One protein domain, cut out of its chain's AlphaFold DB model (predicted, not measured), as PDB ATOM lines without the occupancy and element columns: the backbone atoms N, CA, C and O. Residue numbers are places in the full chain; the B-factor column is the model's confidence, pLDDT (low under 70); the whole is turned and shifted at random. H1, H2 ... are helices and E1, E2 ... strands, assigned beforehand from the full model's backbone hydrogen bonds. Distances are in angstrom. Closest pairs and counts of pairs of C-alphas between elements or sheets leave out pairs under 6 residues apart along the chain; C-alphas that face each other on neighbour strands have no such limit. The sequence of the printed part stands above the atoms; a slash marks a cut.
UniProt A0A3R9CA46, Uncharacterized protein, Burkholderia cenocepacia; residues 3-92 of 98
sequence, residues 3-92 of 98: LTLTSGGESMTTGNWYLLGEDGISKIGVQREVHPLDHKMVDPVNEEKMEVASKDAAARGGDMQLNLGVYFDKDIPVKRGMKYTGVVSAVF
ATOM      1  N   LEU A   3      36.322  36.366   8.155       86.06
ATOM      2  CA  LEU A   3      36.698  37.155   6.989       86.06
ATOM      3  C   LEU A   3      36.189  36.468   5.728       86.06
ATOM      4  O   LEU A   3      36.372  35.263   5.563       86.06
ATOM      5  N   THR A   4      35.602  37.249   4.830       91.12
ATOM      6  CA  THR A   4      35.121  36.760   3.538       91.12
ATOM      7  C   THR A   4      35.532  37.724   2.438       91.12
ATOM      8  O   THR A   4      35.360  38.932   2.590       91.12
ATOM      9  N   LEU A   5      36.022  37.197   1.317       93.81
ATOM     10  CA  LEU A   5      36.142  37.937   0.064       93.81
ATOM     11  C   LEU A   5      35.096  37.428  -0.919       93.81
ATOM     12  O   LEU A   5      35.103  36.248  -1.262       93.81
ATOM     13  N   THR A   6      34.252  38.324  -1.416       95.19
ATOM     14  CA  THR A   6      33.337  38.039  -2.520       95.19
ATOM     15  C   THR A   6      33.821  38.734  -3.787       95.19
ATOM     16  O   THR A   6      33.994  39.952  -3.802       95.19
ATOM     17  N   SER A   7      34.029  37.981  -4.864       94.69
ATOM     18  CA  SER A   7      34.443  38.511  -6.166       94.69
ATOM     19  C   SER A   7      33.904  37.634  -7.293       94.69
ATOM     20  O   SER A   7      33.893  36.413  -7.179       94.69
ATOM     21  N   GLY A   8      33.401  38.247  -8.369       90.19
ATOM     22  CA  GLY A   8      32.901  37.500  -9.531       90.19
ATOM     23  C   GLY A   8      31.720  36.558  -9.255       90.19
ATOM     24  O   GLY A   8      31.475  35.653 -10.041       90.19
ATOM     25  N   GLY A   9      31.006  36.742  -8.139       89.25
ATOM     26  CA  GLY A   9      29.947  35.832  -7.684       89.25
ATOM     27  C   GLY A   9      30.432  34.677  -6.799       89.25
ATOM     28  O   GLY A   9      29.604  33.964  -6.238       89.25
ATOM     29  N   GLU A  10      31.741  34.520  -6.607       89.44
ATOM     30  CA  GLU A  10      32.326  33.534  -5.697       89.44
ATOM     31  C   GLU A  10      32.644  34.177  -4.345       89.44
ATOM     32  O   GLU A  10      33.077  35.329  -4.282       89.44
ATOM     33  N   SER A  11      32.430  33.441  -3.252       92.25
ATOM     34  CA  SER A  11      32.806  33.868  -1.899       92.25
ATOM     35  C   SER A  11      33.835  32.912  -1.311       92.25
ATOM     36  O   SER A  11      33.618  31.705  -1.282       92.25
ATOM     37  N   MET A  12      34.943  33.466  -0.830       92.31
ATOM     38  CA  MET A  12      36.057  32.728  -0.243       92.31
ATOM     39  C   MET A  12      36.205  33.111   1.225       92.31
ATOM     40  O   MET A  12      36.320  34.290   1.559       92.31
ATOM     41  N   THR A  13      36.231  32.107   2.096       87.06
ATOM     42  CA  THR A  13      36.413  32.267   3.549       87.06
ATOM     43  C   THR A  13      37.745  31.694   4.029       87.06
ATOM     44  O   THR A  13      38.336  32.232   4.959       87.06
ATOM     45  N   THR A  14      38.255  30.660   3.358       82.06
ATOM     46  CA  THR A  14      39.525  29.988   3.669       82.06
ATOM     47  C   THR A  14      40.419  29.902   2.433       82.06
ATOM     48  O   THR A  14      39.986  30.174   1.308       82.06
ATOM     49  N   GLY A  15      41.689  29.546   2.635       84.56
ATOM     50  CA  GLY A  15      42.644  29.350   1.540       84.56
ATOM     51  C   GLY A  15      43.017  30.647   0.817       84.56
ATOM     52  O   GLY A  15      42.902  31.742   1.372       84.56
ATOM     53  N   ASN A  16      43.502  30.538  -0.419       86.75
ATOM     54  CA  ASN A  16      43.950  31.699  -1.189       86.75
ATOM     55  C   ASN A  16      42.761  32.530  -1.682       86.75
ATOM     56  O   ASN A  16      41.766  31.988  -2.158       86.75
ATOM     57  N   TRP A  17      42.876  33.850  -1.573       91.50
ATOM     58  CA  TRP A  17      41.843  34.788  -2.001       91.50
ATOM     59  C   TRP A  17      42.200  35.421  -3.338       91.50
ATOM     60  O   TRP A  17      43.352  35.792  -3.559       91.50
ATOM     61  N   TYR A  18      41.198  35.589  -4.201       93.06
ATOM     62  CA  TYR A  18      41.390  36.149  -5.535       93.06
ATOM     63  C   TYR A  18      40.300  37.146  -5.921       93.06
ATOM     64  O   TYR A  18      39.113  36.887  -5.756       93.06
ATOM     65  N   LEU A  19      40.696  38.270  -6.510       94.31
ATOM     66  CA  LEU A  19      39.782  39.141  -7.243       94.31
ATOM     67  C   LEU A  19      39.672  38.644  -8.680       94.31
ATOM     68  O   LEU A  19      40.684  38.552  -9.372       94.31
ATOM     69  N   LEU A  20      38.456  38.345  -9.125       93.50
ATOM     70  CA  LEU A  20      38.155  37.974 -10.499       93.50
ATOM     71  C   LEU A  20      38.095  39.226 -11.379       93.50
ATOM     72  O   LEU A  20      37.531  40.256 -10.996       93.50
ATOM     73  N   GLY A  21      38.696  39.135 -12.558       92.75
ATOM     74  CA  GLY A  21      38.561  40.142 -13.597       92.75
ATOM     75  C   GLY A  21      37.163  40.121 -14.207       92.75
ATOM     76  O   GLY A  21      36.458  39.114 -14.166       92.75
ATOM     77  N   GLU A  22      36.772  41.225 -14.839       91.12
ATOM     78  CA  GLU A  22      35.497  41.319 -15.569       91.12
ATOM     79  C   GLU A  22      35.375  40.292 -16.718       91.12
ATOM     80  O   GLU A  22      34.271  40.023 -17.182       91.12
ATOM     81  N   ASP A  23      36.488  39.695 -17.169       89.31
ATOM     82  CA  ASP A  23      36.485  38.602 -18.150       89.31
ATOM     83  C   ASP A  23      36.130  37.227 -17.570       89.31
ATOM     84  O   ASP A  23      36.000  36.266 -18.327       89.31
ATOM     85  N   GLY A  24      35.988  37.115 -16.247       87.19
ATOM     86  CA  GLY A  24      35.655  35.871 -15.559       87.19
ATOM     87  C   GLY A  24      36.776  34.825 -15.549       87.19
ATOM     88  O   GLY A  24      36.559  33.712 -15.079       87.19
ATOM     89  N   ILE A  25      37.964  35.155 -16.064       88.50
ATOM     90  CA  ILE A  25      39.078  34.208 -16.226       88.50
ATOM     91  C   ILE A  25      40.300  34.693 -15.456       88.50
ATOM     92  O   ILE A  25      40.911  33.930 -14.707       88.50
ATOM     93  N   SER A  26      40.675  35.953 -15.658       91.19
ATOM     94  CA  SER A  26      41.864  36.517 -15.039       91.19
ATOM     95  C   SER A  26      41.640  36.763 -13.550       91.19
ATOM     96  O   SER A  26      40.533  37.096 -13.125       91.19
ATOM     97  N   LYS A  27      42.686  36.599 -12.738       93.50
ATOM     98  CA  LYS A  27      42.591  36.728 -11.277       93.50
ATOM     99  C   LYS A  27      43.791  37.475 -10.706       93.50
ATOM    100  O   LYS A  27      44.895  37.356 -11.223       93.50
ATOM    101  N   ILE A  28      43.583  38.215  -9.618       92.75
ATOM    102  CA  ILE A  28      44.649  38.844  -8.825       92.75
ATOM    103  C   ILE A  28      44.576  38.328  -7.389       92.75
ATOM    104  O   ILE A  28      43.493  38.280  -6.810       92.75
ATOM    105  N   GLY A  29      45.719  37.949  -6.815       91.75
ATOM    106  CA  GLY A  29      45.806  37.441  -5.450       91.75
ATOM    107  C   GLY A  29      45.556  38.523  -4.405       91.75
ATOM    108  O   GLY A  29      46.004  39.663  -4.545       91.75
ATOM    109  N   VAL A  30      44.858  38.151  -3.335       91.12
ATOM    110  CA  VAL A  30      44.655  38.981  -2.147       91.12
ATOM    111  C   VAL A  30      45.249  38.261  -0.948       91.12
ATOM    112  O   VAL A  30      44.808  37.181  -0.561       91.12
ATOM    113  N   GLN A  31      46.257  38.875  -0.347       88.25
ATOM    114  CA  GLN A  31      46.786  38.462   0.938       88.25
ATOM    115  C   GLN A  31      45.987  39.146   2.046       88.25
ATOM    116  O   GLN A  31      45.689  40.340   1.970       88.25
ATOM    117  N   ARG A  32      45.648  38.380   3.079       85.75
ATOM    118  CA  ARG A  32      44.990  38.873   4.289       85.75
ATOM    119  C   ARG A  32      45.851  38.533   5.491       85.75
ATOM    120  O   ARG A  32      46.366  37.420   5.568       85.75
ATOM    121  N   GLU A  33      45.983  39.475   6.407       78.56
ATOM    122  CA  GLU A  33      46.675  39.302   7.680       78.56
ATOM    123  C   GLU A  33      45.889  40.032   8.768       78.56
ATOM    124  O   GLU A  33      45.337  41.110   8.537       78.56
ATOM    125  N   VAL A  34      45.797  39.409   9.941       74.50
ATOM    126  CA  VAL A  34      45.079  39.953  11.091       74.50
ATOM    127  C   VAL A  34      45.912  39.730  12.330       74.50
ATOM    128  O   VAL A  34      46.275  38.592  12.635       74.50
ATOM    129  N   HIS A  35      46.123  40.794  13.089       72.38
ATOM    130  CA  HIS A  35      46.878  40.741  14.331       72.38
ATOM    131  C   HIS A  35      46.371  41.787  15.333       72.38
ATOM    132  O   HIS A  35      45.865  42.843  14.935       72.38
ATOM    133  N   PRO A  36      46.496  41.510  16.643       69.19
ATOM    134  CA  PRO A  36      46.366  42.526  17.682       69.19
ATOM    135  C   PRO A  36      47.421  43.624  17.500       69.19
ATOM    136  O   PRO A  36      48.584  43.326  17.226       69.19
ATOM    137  N   LEU A  37      47.042  44.890  17.681       67.88
ATOM    138  CA  LEU A  37      47.959  46.033  17.528       67.88
ATOM    139  C   LEU A  37      49.045  46.096  18.618       67.88
ATOM    140  O   LEU A  37      50.087  46.721  18.416       67.88
ATOM    141  N   ASP A  38      48.826  45.434  19.757       60.75
ATOM    142  CA  ASP A  38      49.777  45.346  20.870       60.75
ATOM    143  C   ASP A  38      50.896  44.307  20.650       60.75
ATOM    144  O   ASP A  38      51.909  44.329  21.355       60.75
ATOM    145  N   HIS A  39      50.762  43.438  19.642       52.38
ATOM    146  CA  HIS A  39      51.759  42.435  19.280       52.38
ATOM    147  C   HIS A  39      52.529  42.851  18.022       52.38
ATOM    148  O   HIS A  39      51.980  43.022  16.936       52.38
ATOM    149  N   LYS A  40      53.855  42.983  18.156       44.47
ATOM    150  CA  LYS A  40      54.768  43.164  17.020       44.47
ATOM    151  C   LYS A  40      54.735  41.913  16.135       44.47
ATOM    152  O   LYS A  40      55.173  40.871  16.601       44.47
ATOM    153  N   MET A  41      54.260  42.082  14.894       41.22
ATOM    154  CA  MET A  41      54.289  41.154  13.744       41.22
ATOM    155  C   MET A  41      54.016  39.685  14.084       41.22
ATOM    156  O   MET A  41      54.890  38.970  14.566       41.22
ATOM    157  N   VAL A  42      52.813  39.214  13.751       45.19
ATOM    158  CA  VAL A  42      52.504  37.785  13.786       45.19
ATOM    159  C   VAL A  42      52.670  37.232  12.376       45.19
ATOM    160  O   VAL A  42      52.063  37.731  11.441       45.19
ATOM    161  N   ASP A  43      53.519  36.214  12.260       46.22
ATOM    162  CA  ASP A  43      53.738  35.374  11.081       46.22
ATOM    163  C   ASP A  43      52.470  35.062  10.251       46.22
ATOM    164  O   ASP A  43      51.358  35.048  10.792       46.22
ATOM    165  N   PRO A  44      52.632  34.736   8.947       44.72
ATOM    166  CA  PRO A  44      51.543  34.462   8.013       44.72
ATOM    167  C   PRO A  44      50.449  33.573   8.608       44.72
ATOM    168  O   PRO A  44      50.703  32.528   9.206       44.72
ATOM    169  N   VAL A  45      49.222  34.046   8.405       52.56
ATOM    170  CA  VAL A  45      47.960  33.582   8.981       52.56
ATOM    171  C   VAL A  45      47.899  32.072   9.228       52.56
ATOM    172  O   VAL A  45      47.716  31.275   8.310       52.56
ATOM    173  N   ASN A  46      47.942  31.691  10.504       55.81
ATOM    174  CA  ASN A  46      47.352  30.443  10.969       55.81
ATOM    175  C   ASN A  46      45.893  30.739  11.364       55.81
ATOM    176  O   ASN A  46      45.646  31.423  12.358       55.81
ATOM    177  N   GLU A  47      44.942  30.268  10.552       54.97
ATOM    178  CA  GLU A  47      43.510  30.588  10.670       54.97
ATOM    179  C   GLU A  47      42.927  30.221  12.053       54.97
ATOM    180  O   GLU A  47      42.166  31.008  12.616       54.97
ATOM    181  N   GLU A  48      43.357  29.110  12.666       53.69
ATOM    182  CA  GLU A  48      42.906  28.699  14.010       53.69
ATOM    183  C   GLU A  48      43.425  29.634  15.109       53.69
ATOM    184  O   GLU A  48      42.705  29.983  16.047       53.69
ATOM    185  N   LYS A  49      44.673  30.099  14.985       56.97
ATOM    186  CA  LYS A  49      45.258  31.048  15.946       56.97
ATOM    187  C   LYS A  49      44.633  32.436  15.833       56.97
ATOM    188  O   LYS A  49      44.555  33.151  16.830       56.97
ATOM    189  N   MET A  50      44.169  32.809  14.640       60.50
ATOM    190  CA  MET A  50      43.527  34.098  14.396       60.50
ATOM    191  C   MET A  50      42.179  34.206  15.116       60.50
ATOM    192  O   MET A  50      41.869  35.251  15.694       60.50
ATOM    193  N   GLU A  51      41.383  33.133  15.125       59.75
ATOM    194  CA  GLU A  51      40.098  33.140  15.825       59.75
ATOM    195  C   GLU A  51      40.294  33.361  17.332       59.75
ATOM    196  O   GLU A  51      39.661  34.255  17.898       59.75
ATOM    197  N   VAL A  52      41.221  32.621  17.953       59.59
ATOM    198  CA  VAL A  52      41.536  32.728  19.388       59.59
ATOM    199  C   VAL A  52      42.088  34.113  19.736       59.59
ATOM    200  O   VAL A  52      41.540  34.785  20.609       59.59
ATOM    201  N   ALA A  53      43.092  34.601  19.000       61.03
ATOM    202  CA  ALA A  53      43.684  35.919  19.246       61.03
ATOM    203  C   ALA A  53      42.665  37.060  19.083       61.03
ATOM    204  O   ALA A  53      42.678  38.017  19.858       61.03
ATOM    205  N   SER A  54      41.746  36.945  18.116       60.75
ATOM    206  CA  SER A  54      40.688  37.941  17.919       60.75
ATOM    207  C   SER A  54      39.694  37.993  19.083       60.75
ATOM    208  O   SER A  54      39.252  39.080  19.447       60.75
ATOM    209  N   LYS A  55      39.367  36.844  19.695       64.25
ATOM    210  CA  LYS A  55      38.483  36.776  20.869       64.25
ATOM    211  C   LYS A  55      39.162  37.367  22.105       64.25
ATOM    212  O   LYS A  55      38.550  38.186  22.784       64.25
ATOM    213  N   ASP A  56      40.431  37.037  22.345       63.47
ATOM    214  CA  ASP A  56      41.193  37.546  23.495       63.47
ATOM    215  C   ASP A  56      41.472  39.053  23.410       63.47
ATOM    216  O   ASP A  56      41.451  39.757  24.421       63.47
ATOM    217  N   ALA A  57      41.761  39.577  22.214       64.00
ATOM    218  CA  ALA A  57      41.913  41.014  22.002       64.00
ATOM    219  C   ALA A  57      40.577  41.749  22.192       64.00
ATOM    220  O   ALA A  57      40.524  42.723  22.942       64.00
ATOM    221  N   ALA A  58      39.485  41.239  21.608       64.94
ATOM    222  CA  ALA A  58      38.154  41.828  21.759       64.94
ATOM    223  C   ALA A  58      37.669  41.822  23.220       64.94
ATOM    224  O   ALA A  58      37.170  42.838  23.698       64.94
ATOM    225  N   ALA A  59      37.877  40.725  23.960       64.88
ATOM    226  CA  ALA A  59      37.508  40.615  25.376       64.88
ATOM    227  C   ALA A  59      38.241  41.627  26.274       64.88
ATOM    228  O   ALA A  59      37.731  42.022  27.319       64.88
ATOM    229  N   ARG A  60      39.435  42.067  25.861       69.00
ATOM    230  CA  ARG A  60      40.240  43.068  26.572       69.00
ATOM    231  C   ARG A  60      40.002  44.499  26.081       69.00
ATOM    232  O   ARG A  60      40.642  45.413  26.592       69.00
ATOM    233  N   GLY A  61      39.109  44.700  25.107       61.72
ATOM    234  CA  GLY A  61      38.894  45.999  24.463       61.72
ATOM    235  C   GLY A  61      40.114  46.495  23.679       61.72
ATOM    236  O   GLY A  61      40.321  47.698  23.577       61.72
ATOM    237  N   GLY A  62      40.953  45.575  23.192       69.12
ATOM    238  CA  GLY A  62      42.172  45.885  22.452       69.12
ATOM    239  C   GLY A  62      41.922  46.149  20.969       69.12
ATOM    240  O   GLY A  62      40.980  45.620  20.373       69.12
ATOM    241  N   ASP A  63      42.806  46.938  20.364       71.69
ATOM    242  CA  ASP A  63      42.746  47.242  18.939       71.69
ATOM    243  C   ASP A  63      43.191  46.044  18.084       71.69
ATOM    244  O   ASP A  63      44.165  45.345  18.384       71.69
ATOM    245  N   MET A  64      42.500  45.849  16.962       73.88
ATOM    246  CA  MET A  64      42.796  44.822  15.961       73.88
ATOM    247  C   MET A  64      43.117  45.484  14.625       73.88
ATOM    248  O   MET A  64      42.406  46.392  14.193       73.88
ATOM    249  N   GLN A  65      44.147  45.000  13.937       77.06
ATOM    250  CA  GLN A  65      44.504  45.460  12.600       77.06
ATOM    251  C   GLN A  65      44.193  44.377  11.564       77.06
ATOM    252  O   GLN A  65      44.585  43.224  11.721       77.06
ATOM    253  N   LEU A  66      43.499  44.769  10.492       80.62
ATOM    254  CA  LEU A  66      43.324  43.974   9.276       80.62
ATOM    255  C   LEU A  66      44.191  44.584   8.172       80.62
ATOM    256  O   LEU A  66      43.931  45.702   7.726       80.62
ATOM    257  N   ASN A  67      45.191  43.837   7.714       83.38
ATOM    258  CA  ASN A  67      46.007  44.193   6.561       83.38
ATOM    259  C   ASN A  67      45.522  43.429   5.327       83.38
ATOM    260  O   ASN A  67      45.388  42.204   5.343       83.38
ATOM    261  N   LEU A  68      45.292  44.165   4.238       87.62
ATOM    262  CA  LEU A  68      44.960  43.609   2.930       87.62
ATOM    263  C   LEU A  68      46.052  43.995   1.935       87.62
ATOM    264  O   LEU A  68      46.327  45.177   1.728       87.62
ATOM    265  N   GLY A  69      46.665  42.987   1.321       88.12
ATOM    266  CA  GLY A  69      47.675  43.142   0.281       88.12
ATOM    267  C   GLY A  69      47.179  42.562  -1.034       88.12
ATOM    268  O   GLY A  69      46.492  41.546  -1.052       88.12
ATOM    269  N   VAL A  70      47.541  43.188  -2.147       90.25
ATOM    270  CA  VAL A  70      47.235  42.682  -3.487       90.25
ATOM    271  C   VAL A  70      48.543  42.250  -4.137       90.25
ATOM    272  O   VAL A  70      49.512  43.008  -4.115       90.25
ATOM    273  N   TYR A  71      48.585  41.046  -4.707       88.69
ATOM    274  CA  TYR A  71      49.788  40.508  -5.339       88.69
ATOM    275  C   TYR A  71      49.493  39.850  -6.688       88.69
ATOM    276  O   TYR A  71      48.400  39.340  -6.948       88.69
ATOM    277  N   PHE A  72      50.503  39.861  -7.554       87.75
ATOM    278  CA  PHE A  72      50.468  39.180  -8.841       87.75
ATOM    279  C   PHE A  72      51.099  37.804  -8.680       87.75
ATOM    280  O   PHE A  72      52.304  37.689  -8.455       87.75
ATOM    281  N   ASP A  73      50.276  36.767  -8.774       79.44
ATOM    282  CA  ASP A  73      50.765  35.397  -8.819       79.44
ATOM    283  C   ASP A  73      51.238  35.083 -10.244       79.44
ATOM    284  O   ASP A  73      50.517  35.316 -11.214       79.44
ATOM    285  N   LYS A  74      52.466  34.578 -10.373       79.12
ATOM    286  CA  LYS A  74      53.075  34.228 -11.664       79.12
ATOM    287  C   LYS A  74      52.343  33.080 -12.367       79.12
ATOM    288  O   LYS A  74      52.434  32.968 -13.586       79.12
ATOM    289  N   ASP A  75      51.643  32.247 -11.602       83.38
ATOM    290  CA  ASP A  75      50.953  31.056 -12.093       83.38
ATOM    291  C   ASP A  75      49.477  31.355 -12.428       83.38
ATOM    292  O   ASP A  75      48.749  30.486 -12.911       83.38
ATOM    293  N   ILE A  76      49.030  32.601 -12.218       79.62
ATOM    294  CA  ILE A  76      47.655  33.041 -12.450       79.62
ATOM    295  C   ILE A  76      47.618  34.094 -13.564       79.62
ATOM    296  O   ILE A  76      48.302  35.115 -13.483       79.62
ATOM    297  N   PRO A  77      46.787  33.904 -14.606       82.62
ATOM    298  CA  PRO A  77      46.654  34.885 -15.672       82.62
ATOM    299  C   PRO A  77      46.139  36.230 -15.145       82.62
ATOM    300  O   PRO A  77      45.013  36.337 -14.658       82.62
ATOM    301  N   VAL A  78      46.948  37.275 -15.316       88.19
ATOM    302  CA  VAL A  78      46.578  38.671 -15.053       88.19
ATOM    303  C   VAL A  78      46.569  39.425 -16.375       88.19
ATOM    304  O   VAL A  78      47.491  39.309 -17.185       88.19
ATOM    305  N   LYS A  79      45.534  40.233 -16.599       89.38
ATOM    306  CA  LYS A  79      45.330  40.973 -17.841       89.38
ATOM    307  C   LYS A  79      45.463  42.472 -17.609       89.38
ATOM    308  O   LYS A  79      44.786  43.075 -16.779       89.38
ATOM    309  N   ARG A  80      46.342  43.107 -18.384       88.06
ATOM    310  CA  ARG A  80      46.574  44.553 -18.304       88.06
ATOM    311  C   ARG A  80      45.337  45.332 -18.766       88.06
ATOM    312  O   ARG A  80      44.716  44.973 -19.760       88.06
ATOM    313  N   GLY A  81      45.025  46.426 -18.069       89.12
ATOM    314  CA  GLY A  81      43.887  47.299 -18.390       89.12
ATOM    315  C   GLY A  81      42.526  46.738 -17.967       89.12
ATOM    316  O   GLY A  81      41.506  47.362 -18.245       89.12
ATOM    317  N   MET A  82      42.508  45.584 -17.298       92.12
ATOM    318  CA  MET A  82      41.303  44.985 -16.744       92.12
ATOM    319  C   MET A  82      41.012  45.519 -15.343       92.12
ATOM    320  O   MET A  82      41.932  45.803 -14.573       92.12
ATOM    321  N   LYS A  83      39.725  45.628 -15.006       92.25
ATOM    322  CA  LYS A  83      39.285  45.885 -13.638       92.25
ATOM    323  C   LYS A  83      39.103  44.567 -12.893       92.25
ATOM    324  O   LYS A  83      38.557  43.611 -13.438       92.25
ATOM    325  N   TYR A  84      39.540  44.570 -11.640       93.44
ATOM    326  CA  TYR A  84      39.406  43.478 -10.683       93.44
ATOM    327  C   TYR A  84      38.672  44.041  -9.476       93.44
ATOM    328  O   TYR A  84      39.152  44.992  -8.857       93.44
ATOM    329  N   THR A  85      37.485  43.521  -9.180       92.12
ATOM    330  CA  THR A  85      36.616  44.072  -8.135       92.12
ATOM    331  C   THR A  85      36.145  42.982  -7.187       92.12
ATOM    332  O   THR A  85      36.014  41.811  -7.542       92.12
ATOM    333  N   GLY A  86      35.910  43.365  -5.939       92.44
ATOM    334  CA  GLY A  86      35.427  42.465  -4.907       92.44
ATOM    335  C   GLY A  86      35.092  43.226  -3.636       92.44
ATOM    336  O   GLY A  86      35.418  44.405  -3.498       92.44
ATOM    337  N   VAL A  87      34.425  42.537  -2.720       93.75
ATOM    338  CA  VAL A  87      34.020  43.057  -1.418       93.75
ATOM    339  C   VAL A  87      34.657  42.189  -0.349       93.75
ATOM    340  O   VAL A  87      34.450  40.977  -0.332       93.75
ATOM    341  N   VAL A  88      35.432  42.814   0.536       90.62
ATOM    342  CA  VAL A  88      35.917  42.165   1.755       90.62
ATOM    343  C   VAL A  88      34.961  42.499   2.888       90.62
ATOM    344  O   VAL A  88      34.696  43.669   3.159       90.62
ATOM    345  N   SER A  89      34.479  41.461   3.560       89.31
ATOM    346  CA  SER A  89      33.602  41.555   4.720       89.31
ATOM    347  C   SER A  89      34.315  40.986   5.941       89.31
ATOM    348  O   SER A  89      34.836  39.870   5.892       89.31
ATOM    349  N   ALA A  90      34.313  41.739   7.040       84.50
ATOM    350  CA  ALA A  90      34.790  41.291   8.343       84.50
ATOM    351  C   ALA A  90      33.618  41.255   9.326       84.50
ATOM    352  O   ALA A  90      32.970  42.272   9.566       84.50
ATOM    353  N   VAL A  91      33.341  40.076   9.877       82.12
ATOM    354  CA  VAL A  91      32.241  39.850  10.817       82.12
ATOM    355  C   VAL A  91      32.817  39.486  12.179       82.12
ATOM    356  O   VAL A  91      33.525  38.487  12.335       82.12
ATOM    357  N   PHE A  92      32.512  40.306  13.179       75.00
ATOM    358  CA  PHE A  92      32.854  40.049  14.571       75.00
ATOM    359  C   PHE A  92      31.621  39.494  15.276       75.00
ATOM    360  O   PHE A  92      30.620  40.185  15.429       75.00
TER     361      PHE A  92
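This is residues 3 to 92 of the 98 residues of an uncharacterized protein of Burkholderia cenocepacia (UniProt A0A3R9CA46). Two small sheets of three strands, E2 E1 E6 and E3 E4 E5, stand only loosely and partly face to face, coming closest where E1 meets E3. The long pair E4 and E5 runs along the longest axis, with H1 at one end of it and the unnamed stretch of residues 72 to 86 at the other. The printed part has 90 residues with one named helix and six named strands, in the order E1 E2 E3 E4 H1 E5 E6; both sheets are antiparallel, and the class is mixed, helices and strands. The whole is only just loose, close to compact, with a radius of gyration of the C-alphas of 14.9 A, and elongated, spanning 45 by 23 by 20 A.

E1, residues 3 to 7, begins with C-alpha 3 at (36.698, 37.155, 6.989) and is 13.4 A long. E2 is residues 10 to 12, and E3 is residues 17 to 20. E4, residues 27 to 36, is the longest strand at 29.8 A, ending with C-alpha 36 at (46.366, 42.526, 17.682). H1, residues 47 to 59, measures 18.8 A. E5, residues 64 to 71, measures 22.8 A. E6, residues 87 to 91, measures 12.8 A and ends with C-alpha 91 at (32.241, 39.850, 10.817).

In the sheet E3 E4 E5, E4 is the inner strand. It is antiparallel to E5 at 159 degrees, with N 31 and O 69 2.8 A apart, within hydrogen-bond range. E3 and E4 form a hairpin at 143 degrees, with N 19 and O 28 2.8 A apart. H1 is on this sheet at a height of 7.6 A, only just over E4, on which 3 of its 13 C-alphas fall; on the local plane it runs slantwise to the strands, at 43 degrees to E4. The closest C-alphas of E4 and H1 are those of Pro 36 and Ala 57, 6.4 A apart. In H1, 8 of 9 O i to N i+4 pairs are within hydrogen-bond range. In the other sheet, E1 is the inner strand. E1 and E2 form a hairpin at 157 degrees, with N 5 and O 12 2.9 A apart. E1 is antiparallel to E6 at 160 degrees, with N 4 and O 89 2.9 A apart. Between the sheets, the closest C-alphas of E1 and E3 are those of Ser 7 and Leu 19, 5.5 A apart; E1 and E4 are near each other, while E4 and E6 are apart. H1 is not on the sheet E2 E1 E6, with 0 pairs of C-alphas within 10 A.

The two C-alphas farthest apart are those of Arg 60 and Arg 80, at 45.3 A. The printed part has no cut. The link from E5 to E6, 15 residues, is long. The mean pLDDT of the printed part is 78.6, and residues 36 to 62 are under 70.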